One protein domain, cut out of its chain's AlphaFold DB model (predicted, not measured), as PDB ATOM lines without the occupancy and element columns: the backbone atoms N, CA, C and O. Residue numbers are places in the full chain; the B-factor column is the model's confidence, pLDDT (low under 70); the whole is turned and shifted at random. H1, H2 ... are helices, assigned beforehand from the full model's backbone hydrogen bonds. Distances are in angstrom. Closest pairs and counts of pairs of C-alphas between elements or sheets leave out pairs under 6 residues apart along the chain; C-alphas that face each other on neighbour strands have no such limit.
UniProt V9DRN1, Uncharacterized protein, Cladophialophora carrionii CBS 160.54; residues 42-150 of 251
ATOM      1  N   LYS A  42     -35.650 -14.269  37.069       91.12
ATOM      2  CA  LYS A  42     -34.310 -14.881  37.148       91.12
ATOM      3  C   LYS A  42     -34.311 -16.379  37.467       91.12
ATOM      4  O   LYS A  42     -33.330 -17.045  37.175       91.12
ATOM      5  N   ASP A  43     -35.383 -16.917  38.053       92.31
ATOM      6  CA  ASP A  43     -35.532 -18.362  38.285       92.31
ATOM      7  C   ASP A  43     -35.940 -19.125  36.994       92.31
ATOM      8  O   ASP A  43     -35.962 -20.355  36.988       92.31
ATOM      9  N   LEU A  44     -36.262 -18.409  35.904       93.00
ATOM     10  CA  LEU A  44     -36.542 -18.956  34.565       93.00
ATOM     11  C   LEU A  44     -35.463 -18.609  33.525       93.00
ATOM     12  O   LEU A  44     -35.428 -19.232  32.464       93.00
ATOM     13  N   GLU A  45     -34.652 -17.581  33.786       94.62
ATOM     14  CA  GLU A  45     -33.614 -17.093  32.873       94.62
ATOM     15  C   GLU A  45     -32.487 -18.114  32.695       94.62
ATOM     16  O   GLU A  45     -32.067 -18.774  33.645       94.62
ATOM     17  N   PHE A  46     -31.984 -18.231  31.467       92.81
ATOM     18  CA  PHE A  46     -30.869 -19.114  31.137       92.81
ATOM     19  C   PHE A  46     -29.943 -18.471  30.102       92.81
ATOM     20  O   PHE A  46     -30.341 -17.592  29.338       92.81
ATOM     21  N   GLU A  47     -28.695 -18.926  30.060       91.25
ATOM     22  CA  GLU A  47     -27.724 -18.529  29.044       91.25
ATOM     23  C   GLU A  47     -27.327 -19.752  28.210       91.25
ATOM     24  O   GLU A  47     -27.028 -20.813  28.755       91.25
ATOM     25  N   TRP A  48     -27.340 -19.622  26.880       85.06
ATOM     26  CA  TRP A  48     -26.785 -20.655  26.005       85.06
ATOM     27  C   TRP A  48     -25.261 -20.656  26.087       85.06
ATOM     28  O   TRP A  48     -24.630 -19.597  26.011       85.06
ATOM     29  N   ASP A  49     -24.671 -21.849  26.073       90.38
ATOM     30  CA  ASP A  49     -23.276 -22.012  25.686       90.38
ATOM     31  C   ASP A  49     -23.093 -21.543  24.233       90.38
ATOM     32  O   ASP A  49     -23.434 -22.237  23.269       90.38
ATOM     33  N   ARG A  50     -22.547 -20.333  24.072       86.69
ATOM     34  CA  ARG A  50     -22.314 -19.719  22.760       86.69
ATOM     35  C   ARG A  50     -21.305 -20.498  21.913       86.69
ATOM     36  O   ARG A  50     -21.326 -20.328  20.700       86.69
ATOM     37  N   SER A  51     -20.470 -21.363  22.501       88.69
ATOM     38  CA  SER A  51     -19.533 -22.207  21.745       88.69
ATOM     39  C   SER A  51     -20.231 -23.326  20.959       88.69
ATOM     40  O   SER A  51     -19.706 -23.783  19.946       88.69
ATOM     41  N   GLN A  52     -21.446 -23.710  21.370       88.25
ATOM     42  CA  GLN A  52     -22.285 -24.699  20.682       88.25
ATOM     43  C   GLN A  52     -23.168 -24.072  19.585       88.25
ATOM     44  O   GLN A  52     -23.819 -24.790  18.823       88.25
ATOM     45  N   LEU A  53     -23.211 -22.737  19.480       84.81
ATOM     46  CA  LEU A  53     -24.008 -22.023  18.480       84.81
ATOM     47  C   LEU A  53     -23.255 -21.878  17.149       84.81
ATOM     48  O   LEU A  53     -22.053 -21.626  17.111       84.81
ATOM     49  N   ARG A  54     -23.994 -21.945  16.032       83.06
ATOM     50  CA  ARG A  54     -23.455 -21.744  14.668       83.06
ATOM     51  C   ARG A  54     -22.818 -20.363  14.466       83.06
ATOM     52  O   ARG A  54     -21.880 -20.240  13.681       83.06
ATOM     53  N   ASP A  55     -23.348 -19.339  15.128       84.88
ATOM     54  CA  ASP A  55     -22.735 -18.014  15.231       84.88
ATOM     55  C   ASP A  55     -22.663 -17.647  16.727       84.88
ATOM     56  O   ASP A  55     -23.712 -17.461  17.352       84.88
ATOM     57  N   PRO A  56     -21.459 -17.577  17.330       88.00
ATOM     58  CA  PRO A  56     -21.289 -17.325  18.760       88.00
ATOM     59  C   PRO A  56     -21.500 -15.851  19.142       88.00
ATOM     60  O   PRO A  56     -21.448 -15.513  20.325       88.00
ATOM     61  N   ARG A  57     -21.705 -14.943  18.175       89.94
ATOM     62  CA  ARG A  57     -21.921 -13.516  18.455       89.94
ATOM     63  C   ARG A  57     -23.229 -13.304  19.234       89.94
ATOM     64  O   ARG A  57     -24.191 -14.049  19.014       89.94
ATOM     65  N   PRO A  58     -23.321 -12.279  20.106       89.75
ATOM     66  CA  PRO A  58     -24.568 -11.933  20.794       89.75
ATOM     67  C   PRO A  58     -25.709 -11.667  19.799       89.75
ATOM     68  O   PRO A  58     -25.490 -11.457  18.607       89.75
ATOM     69  N   THR A  59     -26.956 -11.743  20.255       90.62
ATOM     70  CA  THR A  59     -28.116 -11.408  19.415       90.62
ATOM     71  C   THR A  59     -28.386  -9.906  19.527       90.62
ATOM     72  O   THR A  59     -28.605  -9.458  20.652       90.62
ATOM     73  N   PRO A  60     -28.379  -9.143  18.415       93.12
ATOM     74  CA  PRO A  60     -28.634  -7.703  18.438       93.12
ATOM     75  C   PRO A  60     -29.943  -7.353  19.145       93.12
ATOM     76  O   PRO A  60     -30.921  -8.099  19.063       93.12
ATOM     77  N   GLU A  61     -29.953  -6.211  19.831       91.38
ATOM     78  CA  GLU A  61     -31.088  -5.664  20.597       91.38
ATOM     79  C   GLU A  61     -31.638  -6.532  21.755       91.38
ATOM     80  O   GLU A  61     -32.599  -6.133  22.418       91.38
ATOM     81  N   ARG A  62     -31.051  -7.700  22.047       92.50
ATOM     82  CA  ARG A  62     -31.389  -8.487  23.243       92.50
ATOM     83  C   ARG A  62     -30.775  -7.826  24.479       92.50
ATOM     84  O   ARG A  62     -29.556  -7.714  24.571       92.50
ATOM     85  N   VAL A  63     -31.619  -7.425  25.430       92.81
ATOM     86  CA  VAL A  63     -31.210  -6.696  26.646       92.81
ATOM     87  C   VAL A  63     -31.127  -7.619  27.861       92.81
ATOM     88  O   VAL A  63     -30.193  -7.509  28.651       92.81
ATOM     89  N   LEU A  64     -32.087  -8.535  28.014       92.94
ATOM     90  CA  LEU A  64     -32.101  -9.514  29.103       92.94
ATOM     91  C   LEU A  64     -31.697 -10.907  28.615       92.94
ATOM     92  O   LEU A  64     -31.737 -11.206  27.417       92.94
ATOM     93  N   LEU A  65     -31.375 -11.787  29.565       93.81
ATOM     94  CA  LEU A  65     -31.395 -13.216  29.284       93.81
ATOM     95  C   LEU A  65     -32.825 -13.644  28.891       93.81
ATOM     96  O   LEU A  65     -33.812 -13.122  29.434       93.81
ATOM     97  N   PRO A  66     -32.959 -14.574  27.933       93.00
ATOM     98  CA  PRO A  66     -34.226 -15.223  27.668       93.00
ATOM     99  C   PRO A  66     -34.582 -16.174  28.807       93.00
ATOM    100  O   PRO A  66     -33.724 -16.618  29.573       93.00
ATOM    101  N   ARG A  67     -35.870 -16.492  28.900       92.75
ATOM    102  CA  ARG A  67     -36.420 -17.372  29.928       92.75
ATOM    103  C   ARG A  67     -37.011 -18.636  29.324       92.75
ATOM    104  O   ARG A  67     -37.530 -18.591  28.211       92.75
ATOM    105  N   ARG A  68     -36.981 -19.743  30.073       91.75
ATOM    106  CA  ARG A  68     -37.757 -20.942  29.724       91.75
ATOM    107  C   ARG A  68     -39.248 -20.563  29.614       91.75
ATOM    108  O   ARG A  68     -39.763 -19.915  30.537       91.75
ATOM    109  N   PRO A  69     -39.935 -20.903  28.510       89.06
ATOM    110  CA  PRO A  69     -41.369 -20.687  28.365       89.06
ATOM    111  C   PRO A  69     -42.152 -21.710  29.199       89.06
ATOM    112  O   PRO A  69     -41.638 -22.768  29.563       89.06
ATOM    113  N   GLU A  70     -43.421 -21.421  29.495       89.25
ATOM    114  CA  GLU A  70     -44.239 -22.253  30.392       89.25
ATOM    115  C   GLU A  70     -44.368 -23.716  29.926       89.25
ATOM    116  O   GLU A  70     -44.470 -24.618  30.753       89.25
ATOM    117  N   ASN A  71     -44.306 -23.990  28.620       89.00
ATOM    118  CA  ASN A  71     -44.377 -25.348  28.069       89.00
ATOM    119  C   ASN A  71     -43.098 -26.192  28.257       89.00
ATOM    120  O   ASN A  71     -43.160 -27.399  28.034       89.00
ATOM    121  N   GLU A  72     -41.968 -25.593  28.646       90.62
ATOM    122  CA  GLU A  72     -40.708 -26.300  28.954       90.62
ATOM    123  C   GLU A  72     -40.536 -26.597  30.455       90.62
ATOM    124  O   GLU A  72     -39.570 -27.245  30.854       90.62
ATOM    125  N   LEU A  73     -41.468 -26.133  31.292       90.88
ATOM    126  CA  LEU A  73     -41.468 -26.373  32.735       90.88
ATOM    127  C   LEU A  73     -42.212 -27.668  33.094       90.88
ATOM    128  O   LEU A  73     -43.250 -27.991  32.500       90.88
ATOM    129  N   THR A  74     -41.747 -28.372  34.129       91.94
ATOM    130  CA  THR A  74     -42.528 -29.468  34.738       91.94
ATOM    131  C   THR A  74     -43.792 -28.925  35.425       91.94
ATOM    132  O   THR A  74     -43.898 -27.729  35.694       91.94
ATOM    133  N   GLU A  75     -44.781 -29.776  35.726       90.25
ATOM    134  CA  GLU A  75     -45.971 -29.324  36.477       90.25
ATOM    135  C   GLU A  75     -45.619 -28.831  37.891       90.25
ATOM    136  O   GLU A  75     -46.166 -27.823  38.340       90.25
ATOM    137  N   GLU A  76     -44.638 -29.467  38.535       89.50
ATOM    138  CA  GLU A  76     -44.081 -29.036  39.822       89.50
ATOM    139  C   GLU A  76     -43.420 -27.654  39.716       89.50
ATOM    140  O   GLU A  76     -43.667 -26.783  40.548       89.50
ATOM    141  N   GLU A  77     -42.628 -27.406  38.664       89.62
ATOM    142  CA  GLU A  77     -42.053 -26.084  38.409       89.62
ATOM    143  C   GLU A  77     -43.145 -25.039  38.161       89.62
ATOM    144  O   GLU A  77     -43.104 -23.971  38.768       89.62
ATOM    145  N   LYS A  78     -44.147 -25.339  37.322       89.62
ATOM    146  CA  LYS A  78     -45.270 -24.429  37.033       89.62
ATOM    147  C   LYS A  78     -45.992 -24.002  38.311       89.62
ATOM    148  O   LYS A  78     -46.304 -22.821  38.456       89.62
ATOM    149  N   ASP A  79     -46.233 -24.919  39.247       87.50
ATOM    150  CA  ASP A  79     -46.864 -24.600  40.536       87.50
ATOM    151  C   ASP A  79     -46.053 -23.598  41.379       87.50
ATOM    152  O   ASP A  79     -46.649 -22.785  42.085       87.50
ATOM    153  N   LEU A  80     -44.721 -23.545  41.238       89.12
ATOM    154  CA  LEU A  80     -43.873 -22.547  41.910       89.12
ATOM    155  C   LEU A  80     -43.976 -21.129  41.309       89.12
ATOM    156  O   LEU A  80     -43.606 -20.160  41.978       89.12
ATOM    157  N   PHE A  81     -44.458 -20.988  40.067       89.38
ATOM    158  CA  PHE A  81     -44.659 -19.692  39.397       89.38
ATOM    159  C   PHE A  81     -46.122 -19.218  39.399       89.38
ATOM    160  O   PHE A  81     -46.369 -18.021  39.220       89.38
ATOM    161  N   LYS A  82     -47.094 -20.110  39.640       85.81
ATOM    162  CA  LYS A  82     -48.523 -19.772  39.749       85.81
ATOM    163  C   LYS A  82     -48.782 -18.863  40.958       85.81
ATOM    164  O   LYS A  82     -48.777 -19.290  42.109       85.81
ATOM    165  N   GLY A  83     -49.065 -17.587  40.693       82.00
ATOM    166  CA  GLY A  83     -49.582 -16.668  41.709       82.00
ATOM    167  C   GLY A  83     -51.005 -17.030  42.179       82.00
ATOM    168  O   GLY A  83     -51.663 -17.890  41.589       82.00
ATOM    169  N   PRO A  84     -51.528 -16.360  43.227       83.75
ATOM    170  CA  PRO A  84     -52.827 -16.692  43.808       83.75
ATOM    171  C   PRO A  84     -53.955 -16.559  42.769       83.75
ATOM    172  O   PRO A  84     -53.946 -15.593  41.994       83.75
ATOM    173  N   PRO A  85     -54.946 -17.472  42.754       82.69
ATOM    174  CA  PRO A  85     -55.927 -17.564  41.676       82.69
ATOM    175  C   PRO A  85     -56.754 -16.275  41.496       82.69
ATOM    176  O   PRO A  85     -57.012 -15.551  42.470       82.69
ATOM    177  N   PRO A  86     -57.180 -15.950  40.259       84.50
ATOM    178  CA  PRO A  86     -58.034 -14.795  39.989       84.50
ATOM    179  C   PRO A  86     -59.343 -14.895  40.784       84.50
ATOM    180  O   PRO A  86     -59.907 -15.980  40.955       84.50
ATOM    181  N   LYS A  87     -59.835 -13.761  41.299       84.50
ATOM    182  CA  LYS A  87     -61.064 -13.753  42.103       84.50
ATOM    183  C   LYS A  87     -62.258 -13.960  41.175       84.50
ATOM    184  O   LYS A  87     -62.559 -13.102  40.352       84.50
ATOM    185  N   ARG A  88     -62.965 -15.081  41.328       83.81
ATOM    186  CA  ARG A  88     -64.185 -15.353  40.557       83.81
ATOM    187  C   ARG A  88     -65.264 -14.311  40.909       83.81
ATOM    188  O   ARG A  88     -65.619 -14.221  42.083       83.81
ATOM    189  N   PRO A  89     -65.842 -13.576  39.939       82.50
ATOM    190  CA  PRO A  89     -66.779 -12.483  40.231       82.50
ATOM    191  C   PRO A  89     -68.154 -12.956  40.736       82.50
ATOM    192  O   PRO A  89     -68.928 -12.158  41.255       82.50
ATOM    193  N   ARG A  90     -68.478 -14.251  40.595       81.81
ATOM    194  CA  ARG A  90     -69.734 -14.866  41.060       81.81
ATOM    195  C   ARG A  90     -69.455 -16.230  41.684       81.81
ATOM    196  O   ARG A  90     -68.762 -17.044  41.079       81.81
ATOM    197  N   ALA A  91     -70.037 -16.515  42.850       77.38
ATOM    198  CA  ALA A  91     -69.796 -17.767  43.579       77.38
ATOM    199  C   ALA A  91     -70.333 -19.028  42.867       77.38
ATOM    200  O   ALA A  91     -69.769 -20.109  43.016       77.38
ATOM    201  N   LYS A  92     -71.419 -18.905  42.090       78.50
ATOM    202  CA  LYS A  92     -72.074 -20.001  41.353       78.50
ATOM    203  C   LYS A  92     -72.511 -19.527  39.958       78.50
ATOM    204  O   LYS A  92     -72.606 -18.326  39.717       78.50
ATOM    205  N   GLY A  93     -72.790 -20.475  39.062       85.69
ATOM    206  CA  GLY A  93     -73.254 -20.217  37.691       85.69
ATOM    207  C   GLY A  93     -72.135 -20.039  36.655       85.69
ATOM    208  O   GLY A  93     -70.961 -19.857  36.994       85.69
ATOM    209  N   CYS A  94     -72.503 -20.130  35.376       85.25
ATOM    210  CA  CYS A  94     -71.592 -19.931  34.250       85.25
ATOM    211  C   CYS A  94     -71.173 -18.459  34.136       85.25
ATOM    212  O   CYS A  94     -72.009 -17.563  34.214       85.25
ATOM    213  N   LEU A  95     -69.878 -18.223  33.917       87.00
ATOM    214  CA  LEU A  95     -69.334 -16.890  33.657       87.00
ATOM    215  C   LEU A  95     -69.505 -16.507  32.184       87.00
ATOM    216  O   LEU A  95     -69.375 -17.364  31.299       87.00
ATOM    217  N   ASN A  96     -69.735 -15.221  31.926       89.44
ATOM    218  CA  ASN A  96     -69.772 -14.676  30.570       89.44
ATOM    219  C   ASN A  96     -68.354 -14.575  29.957       89.44
ATOM    220  O   ASN A  96     -67.348 -14.834  30.620       89.44
ATOM    221  N   ALA A  97     -68.259 -14.241  28.666       87.81
ATOM    222  CA  ALA A  97     -66.975 -14.196  27.957       87.81
ATOM    223  C   ALA A  97     -66.005 -13.131  28.510       87.81
ATOM    224  O   ALA A  97     -64.813 -13.402  28.624       87.81
ATOM    225  N   TYR A  98     -66.515 -11.963  28.911       88.25
ATOM    226  CA  TYR A  98     -65.723 -10.875  29.493       88.25
ATOM    227  C   TYR A  98     -65.199 -11.233  30.893       88.25
ATOM    228  O   TYR A  98     -64.025 -11.036  31.185       88.25
ATOM    229  N   GLU A  99     -66.034 -11.842  31.739       90.75
ATOM    230  CA  GLU A  99     -65.635 -12.343  33.064       90.75
ATOM    231  C   GLU A  99     -64.539 -13.419  32.962       90.75
ATOM    232  O   GLU A  99     -63.630 -13.458  33.789       90.75
ATOM    233  N   LYS A 100     -64.600 -14.283  31.938       90.19
ATOM    234  CA  LYS A 100     -63.553 -15.277  31.652       90.19
ATOM    235  C   LYS A 100     -62.252 -14.624  31.183       90.19
ATOM    236  O   LYS A 100     -61.199 -14.972  31.710       90.19
ATOM    237  N   ASP A 101     -62.331 -13.689  30.238       90.00
ATOM    238  CA  ASP A 101     -61.169 -12.944  29.738       90.00
ATOM    239  C   ASP A 101     -60.486 -12.162  30.869       90.00
ATOM    240  O   ASP A 101     -59.289 -12.322  31.083       90.00
ATOM    241  N   GLN A 102     -61.236 -11.418  31.691       90.38
ATOM    242  CA  GLN A 102     -60.667 -10.704  32.839       90.38
ATOM    243  C   GLN A 102     -59.929 -11.651  33.800       90.38
ATOM    244  O   GLN A 102     -58.793 -11.364  34.176       90.38
ATOM    245  N   MET A 103     -60.522 -12.796  34.168       91.81
ATOM    246  CA  MET A 103     -59.832 -13.777  35.019       91.81
ATOM    247  C   MET A 103     -58.570 -14.348  34.355       91.81
ATOM    248  O   MET A 103     -57.583 -14.578  35.052       91.81
ATOM    249  N   PHE A 104     -58.575 -14.562  33.036       91.31
ATOM    250  CA  PHE A 104     -57.391 -15.004  32.292       91.31
ATOM    251  C   PHE A 104     -56.282 -13.942  32.321       91.31
ATOM    252  O   PHE A 104     -55.154 -14.261  32.696       91.31
ATOM    253  N   ARG A 105     -56.607 -12.669  32.045       92.00
ATOM    254  CA  ARG A 105     -55.667 -11.538  32.164       92.00
ATOM    255  C   ARG A 105     -55.099 -11.430  33.582       92.00
ATOM    256  O   ARG A 105     -53.893 -11.280  33.749       92.00
ATOM    257  N   GLU A 106     -55.941 -11.535  34.610       92.31
ATOM    258  CA  GLU A 106     -55.504 -11.511  36.011       92.31
ATOM    259  C   GLU A 106     -54.621 -12.710  36.387       92.31
ATOM    260  O   GLU A 106     -53.677 -12.536  37.153       92.31
ATOM    261  N   GLY A 107     -54.891 -13.907  35.858       91.94
ATOM    262  CA  GLY A 107     -54.038 -15.084  36.052       91.94
ATOM    263  C   GLY A 107     -52.673 -14.922  35.379       91.94
ATOM    264  O   GLY A 107     -51.639 -15.079  36.026       91.94
ATOM    265  N   ALA A 108     -52.666 -14.505  34.111       92.38
ATOM    266  CA  ALA A 108     -51.461 -14.241  33.329       92.38
ATOM    267  C   ALA A 108     -50.560 -13.171  33.974       92.38
ATOM    268  O   ALA A 108     -49.350 -13.353  34.062       92.38
ATOM    269  N   LYS A 109     -51.139 -12.088  34.511       92.19
ATOM    270  CA  LYS A 109     -50.409 -11.048  35.268       92.19
ATOM    271  C   LYS A 109     -49.800 -11.542  36.587       92.19
ATOM    272  O   LYS A 109     -48.933 -10.875  37.141       92.19
ATOM    273  N   ARG A 110     -50.249 -12.683  37.122       90.38
ATOM    274  CA  ARG A 110     -49.779 -13.242  38.404       90.38
ATOM    275  C   ARG A 110     -48.812 -14.415  38.248       90.38
ATOM    276  O   ARG A 110     -48.065 -14.679  39.185       90.38
ATOM    277  N   ASN A 111     -48.829 -15.102  37.107       91.31
ATOM    278  CA  ASN A 111     -47.900 -16.179  36.771       91.31
ATOM    279  C   ASN A 111     -46.756 -15.639  35.899       91.31
ATOM    280  O   ASN A 111     -46.982 -15.288  34.746       91.31
ATOM    281  N   ILE A 112     -45.538 -15.588  36.445       89.94
ATOM    282  CA  ILE A 112     -44.353 -15.031  35.762       89.94
ATOM    283  C   ILE A 112     -43.892 -15.920  34.591       89.94
ATOM    284  O   ILE A 112     -43.331 -15.413  33.620       89.94
ATOM    285  N   ALA A 113     -44.152 -17.231  34.646       91.69
ATOM    286  CA  ALA A 113     -43.791 -18.158  33.572       91.69
ATOM    287  C   ALA A 113     -44.701 -18.034  32.338       91.69
ATOM    288  O   ALA A 113     -44.261 -18.306  31.222       91.69
ATOM    289  N   HIS A 114     -45.945 -17.589  32.523       92.12
ATOM    290  CA  HIS A 114     -46.951 -17.532  31.464       92.12
ATOM    291  C   HIS A 114     -46.505 -16.651  30.287       92.12
ATOM    292  O   HIS A 114     -46.058 -15.516  30.473       92.12
ATOM    293  N   SER A 115     -46.655 -17.131  29.051       89.00
ATOM    294  CA  SER A 115     -46.066 -16.464  27.877       89.00
ATOM    295  C   SER A 115     -46.644 -15.077  27.579       89.00
ATOM    296  O   SER A 115     -45.960 -14.225  27.017       89.00
ATOM    297  N   PHE A 116     -47.866 -14.781  28.034       91.69
ATOM    298  CA  PHE A 116     -48.457 -13.439  27.907       91.69
ATOM    299  C   PHE A 116     -48.252 -12.534  29.136       91.69
ATOM    300  O   PHE A 116     -48.785 -11.427  29.151       91.69
ATOM    301  N   HIS A 117     -47.502 -12.968  30.159       93.44
ATOM    302  CA  HIS A 117     -47.251 -12.194  31.386       93.44
ATOM    303  C   HIS A 117     -46.753 -10.773  31.079       93.44
ATOM    304  O   HIS A 117     -47.432  -9.786  31.357       93.44
ATOM    305  N   GLU A 118     -45.605 -10.692  30.409       93.75
ATOM    306  CA  GLU A 118     -44.891  -9.452  30.078       93.75
ATOM    307  C   GLU A 118     -45.719  -8.535  29.162       93.75
ATOM    308  O   GLU A 118     -45.705  -7.318  29.322       93.75
ATOM    309  N   LEU A 119     -46.522  -9.111  28.257       94.50
ATOM    310  CA  LEU A 119     -47.439  -8.364  27.386       94.50
ATOM    311  C   LEU A 119     -48.546  -7.669  28.194       94.50
ATOM    312  O   LEU A 119     -48.916  -6.536  27.888       94.50
ATOM    313  N   TYR A 120     -49.070  -8.314  29.240       94.81
ATOM    314  CA  TYR A 120     -50.066  -7.698  30.116       94.81
ATOM    315  C   TYR A 120     -49.466  -6.669  31.082       94.81
ATOM    316  O   TYR A 120     -50.130  -5.668  31.341       94.81
ATOM    317  N   ILE A 121     -48.237  -6.868  31.574       94.50
ATOM    318  CA  ILE A 121     -47.531  -5.845  32.368       94.50
ATOM    319  C   ILE A 121     -47.224  -4.617  31.498       94.50
ATOM    320  O   ILE A 121     -47.539  -3.499  31.892       94.50
ATOM    321  N   CYS A 122     -46.717  -4.819  30.277       95.56
ATOM    322  CA  CYS A 122     -46.473  -3.758  29.295       95.56
ATOM    323  C   CYS A 122     -47.730  -2.913  29.028       95.56
ATOM    324  O   CYS A 122     -47.669  -1.685  28.980       95.56
ATOM    325  N   PHE A 123     -48.890  -3.563  28.879       95.44
ATOM    326  CA  PHE A 123     -50.150  -2.866  28.632       95.44
ATOM    327  C   PHE A 123     -50.635  -2.035  29.832       95.44
ATOM    328  O   PHE A 123     -51.134  -0.928  29.624       95.44
ATOM    329  N   ASP A 124     -50.474  -2.547  31.057       94.00
ATOM    330  CA  ASP A 124     -50.869  -1.865  32.298       94.00
ATOM    331  C   ASP A 124     -49.952  -0.674  32.638       94.00
ATOM    332  O   ASP A 124     -50.447   0.384  33.021       94.00
ATOM    333  N   GLU A 125     -48.634  -0.826  32.460       93.69
ATOM    334  CA  GLU A 125     -47.617   0.220  32.686       93.69
ATOM    335  C   GLU A 125     -47.795   1.436  31.750       93.69
ATOM    336  O   GLU A 125     -47.442   2.569  32.091       93.69
ATOM    337  N   GLY A 126     -48.383   1.233  30.567       93.00
ATOM    338  CA  GLY A 126     -48.730   2.316  29.651       93.00
ATOM    339  C   GLY A 126     -47.554   2.867  28.822       93.00
ATOM    340  O   GLY A 126     -46.406   2.449  28.962       93.00
ATOM    341  N   PRO A 127     -47.798   3.880  27.965       93.62
ATOM    342  CA  PRO A 127     -46.813   4.408  27.009       93.62
ATOM    343  C   PRO A 127     -45.670   5.227  27.642       93.62
ATOM    344  O   PRO A 127     -44.861   5.803  26.916       93.62
ATOM    345  N   LYS A 128     -45.647   5.349  28.974       93.31
ATOM    346  CA  LYS A 128     -44.629   6.062  29.764       93.31
ATOM    347  C   LYS A 128     -44.131   5.247  30.968       93.31
ATOM    348  O   LYS A 128     -43.397   5.796  31.785       93.31
ATOM    349  N   GLY A 129     -44.575   3.998  31.111       90.81
ATOM    350  CA  GLY A 129     -44.155   3.130  32.203       90.81
ATOM    351  C   GLY A 129     -42.798   2.478  31.951       90.81
ATOM    352  O   GLY A 129     -42.039   2.868  31.060       90.81
ATOM    353  N   SER A 130     -42.494   1.476  32.763       92.12
ATOM    354  CA  SER A 130     -41.210   0.781  32.779       92.12
ATOM    355  C   SER A 130     -40.988  -0.041  31.497       92.12
ATOM    356  O   SER A 130     -41.931  -0.657  30.988       92.12
ATOM    357  N   PRO A 131     -39.751  -0.119  30.965       93.44
ATOM    358  CA  PRO A 131     -39.454  -0.999  29.842       93.44
ATOM    359  C   PRO A 131     -39.653  -2.462  30.257       93.44
ATOM    360  O   PRO A 131     -39.079  -2.935  31.236       93.44
ATOM    361  N   THR A 132     -40.481  -3.167  29.492       94.25
ATOM    362  CA  THR A 132     -40.863  -4.575  29.683       94.25
ATOM    363  C   THR A 132     -40.262  -5.427  28.571       94.25
ATOM    364  O   THR A 132     -40.031  -4.928  27.465       94.25
ATOM    365  N   TYR A 133     -39.981  -6.701  28.855       93.88
ATOM    366  CA  TYR A 133     -39.157  -7.547  27.985       93.88
ATOM    367  C   TYR A 133     -39.796  -8.914  27.762       93.88
ATOM    368  O   TYR A 133     -40.256  -9.548  28.707       93.88
ATOM    369  N   ASP A 134     -39.790  -9.401  26.526       91.75
ATOM    370  CA  ASP A 134     -40.420 -10.671  26.156       91.75
ATOM    371  C   ASP A 134     -39.683 -11.918  26.705       91.75
ATOM    372  O   ASP A 134     -38.695 -11.834  27.447       91.75
ATOM    373  N   GLU A 135     -40.179 -13.107  26.343       91.00
ATOM    374  CA  GLU A 135     -39.520 -14.391  26.634       91.00
ATOM    375  C   GLU A 135     -38.112 -14.485  26.028       91.00
ATOM    376  O   GLU A 135     -37.223 -15.100  26.615       91.00
ATOM    377  N   GLY A 136     -37.897 -13.827  24.886       90.75
ATOM    378  CA  GLY A 136     -36.631 -13.750  24.171       90.75
ATOM    379  C   GLY A 136     -35.628 -12.734  24.727       90.75
ATOM    380  O   GLY A 136     -34.506 -12.710  24.221       90.75
ATOM    381  N   GLY A 137     -35.988 -11.920  25.725       92.06
ATOM    382  CA  GLY A 137     -35.144 -10.863  26.298       92.06
ATOM    383  C   GLY A 137     -35.100  -9.553  25.491       92.06
ATOM    384  O   GLY A 137     -34.228  -8.715  25.742       92.06
ATOM    385  N   PHE A 138     -36.006  -9.366  24.528       92.88
ATOM    386  CA  PHE A 138     -36.153  -8.152  23.718       92.88
ATOM    387  C   PHE A 138     -37.173  -7.192  24.338       92.88
ATOM    388  O   PHE A 138     -38.155  -7.627  24.938       92.88
ATOM    389  N   GLN A 139     -36.971  -5.882  24.181       93.44
ATOM    390  CA  GLN A 139     -37.908  -4.880  24.698       93.44
ATOM    391  C   GLN A 139     -39.223  -4.869  23.897       93.44
ATOM    392  O   GLN A 139     -39.218  -4.833  22.666       93.44
ATOM    393  N   LEU A 140     -40.353  -4.840  24.604       93.31
ATOM    394  CA  LEU A 140     -41.688  -4.738  24.020       93.31
ATOM    395  C   LEU A 140     -42.014  -3.298  23.585       93.31
ATOM    396  O   LEU A 140     -41.887  -2.354  24.366       93.31
ATOM    397  N   ASP A 141     -42.515  -3.127  22.358       93.12
ATOM    398  CA  ASP A 141     -43.154  -1.875  21.933       93.12
ATOM    399  C   ASP A 141     -44.595  -1.805  22.454       93.12
ATOM    400  O   ASP A 141     -45.484  -2.525  21.985       93.12
ATOM    401  N   TYR A 142     -44.842  -0.856  23.360       94.31
ATOM    402  CA  TYR A 142     -46.171  -0.565  23.889       94.31
ATOM    403  C   TYR A 142     -47.225  -0.345  22.793       94.31
ATOM    404  O   TYR A 142     -48.368  -0.758  22.962       94.31
ATOM    405  N   ARG A 143     -46.893   0.285  21.653       94.62
ATOM    406  CA  ARG A 143     -47.885   0.545  20.589       94.62
ATOM    407  C   ARG A 143     -48.345  -0.750  19.927       94.62
ATOM    408  O   ARG A 143     -49.538  -0.917  19.674       94.62
ATOM    409  N   THR A 144     -47.422  -1.673  19.677       92.56
ATOM    410  CA  THR A 144     -47.703  -3.015  19.158       92.56
ATOM    411  C   THR A 144     -48.495  -3.840  20.174       92.56
ATOM    412  O   THR A 144     -49.544  -4.382  19.817       92.56
ATOM    413  N   VAL A 145     -48.096  -3.845  21.451       93.94
ATOM    414  CA  VAL A 145     -48.843  -4.522  22.528       93.94
ATOM    415  C   VAL A 145     -50.257  -3.949  22.675       93.94
ATOM    416  O   VAL A 145     -51.234  -4.693  22.658       93.94
ATOM    417  N   ALA A 146     -50.411  -2.625  22.725       94.25
ATOM    418  CA  ALA A 146     -51.711  -1.963  22.827       94.25
ATOM    419  C   ALA A 146     -52.585  -2.124  21.571       94.25
ATOM    420  O   ALA A 146     -53.800  -1.964  21.654       94.25
ATOM    421  N   ASN A 147     -52.007  -2.457  20.413       93.19
ATOM    422  CA  ASN A 147     -52.765  -2.880  19.235       93.19
ATOM    423  C   ASN A 147     -53.225  -4.342  19.333       93.19
ATOM    424  O   ASN A 147     -54.348  -4.639  18.932       93.19
ATOM    425  N   TRP A 148     -52.400  -5.230  19.895       89.38
ATOM    426  CA  TRP A 148     -52.732  -6.641  20.127       89.38
ATOM    427  C   TRP A 148     -53.806  -6.827  21.213       89.38
ATOM    428  O   TRP A 148     -54.696  -7.658  21.068       89.38
ATOM    429  N   MET A 149     -53.798  -5.987  22.254       90.44
ATOM    430  CA  MET A 149     -54.775  -6.012  23.356       90.44
ATOM    431  C   MET A 149     -56.176  -5.483  22.992       90.44
ATOM    432  O   MET A 149     -57.090  -5.560  23.821       90.44
ATOM    433  N   LYS A 150     -56.371  -4.929  21.783       89.56
ATOM    434  CA  LYS A 150     -57.679  -4.429  21.327       89.56
ATOM    435  C   LYS A 150     -58.611  -5.596  20.983       89.56
ATOM    436  O   LYS A 150     -58.208  -6.470  20.216       89.56
TER     437      LYS A 150
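Overview. This is residues 42 to 150 of the 251 residues of an uncharacterized protein of Cladophialophora carrionii CBS 160.54 (UniProt V9DRN1). Little regular structure: a loose, flat spread of loops, with H2 toward one end, residues 42 to 74 looping out to the other, H3 and H4 paired at one edge and H1 alone. The 109 printed residues hold four named helices, H1 to H4 in order, and no named strand; the class is all helix, with 35 residues in helices. The radius of gyration of the C-alphas is 16.7 A, the spans 56 by 36 by 19 A.

Arrangement. Start at H2, residues 97 to 108; its residues 105 to 108 alone only just touch H3, residues 117 to 125, with 3 pairs of C-alphas within 8 A, the closest Ala 108 and His 117, 5.1 A, about perpendicular at 77 degrees. H3 touches H4, residues 142 to 148, closest at C-alphas 123 and 146, 6.1 A. H1, residues 75 to 81, is apart from the others. Every O i to N i+4 pair is within hydrogen-bond range in H2, H3 and H4, 2 of 3 in H1.

Along the chain. Find C-alpha 97 at (-66.975, -14.196, 27.957); H2 runs 16.4 A. H3 spans 12.5 A; H4 ends at (-52.732, -6.641, 20.127).

Size, cuts and confidence. The printed part has no cut; links H1 to H2 and H3 to H4 are long. No printed residue is under 70 in pLDDT.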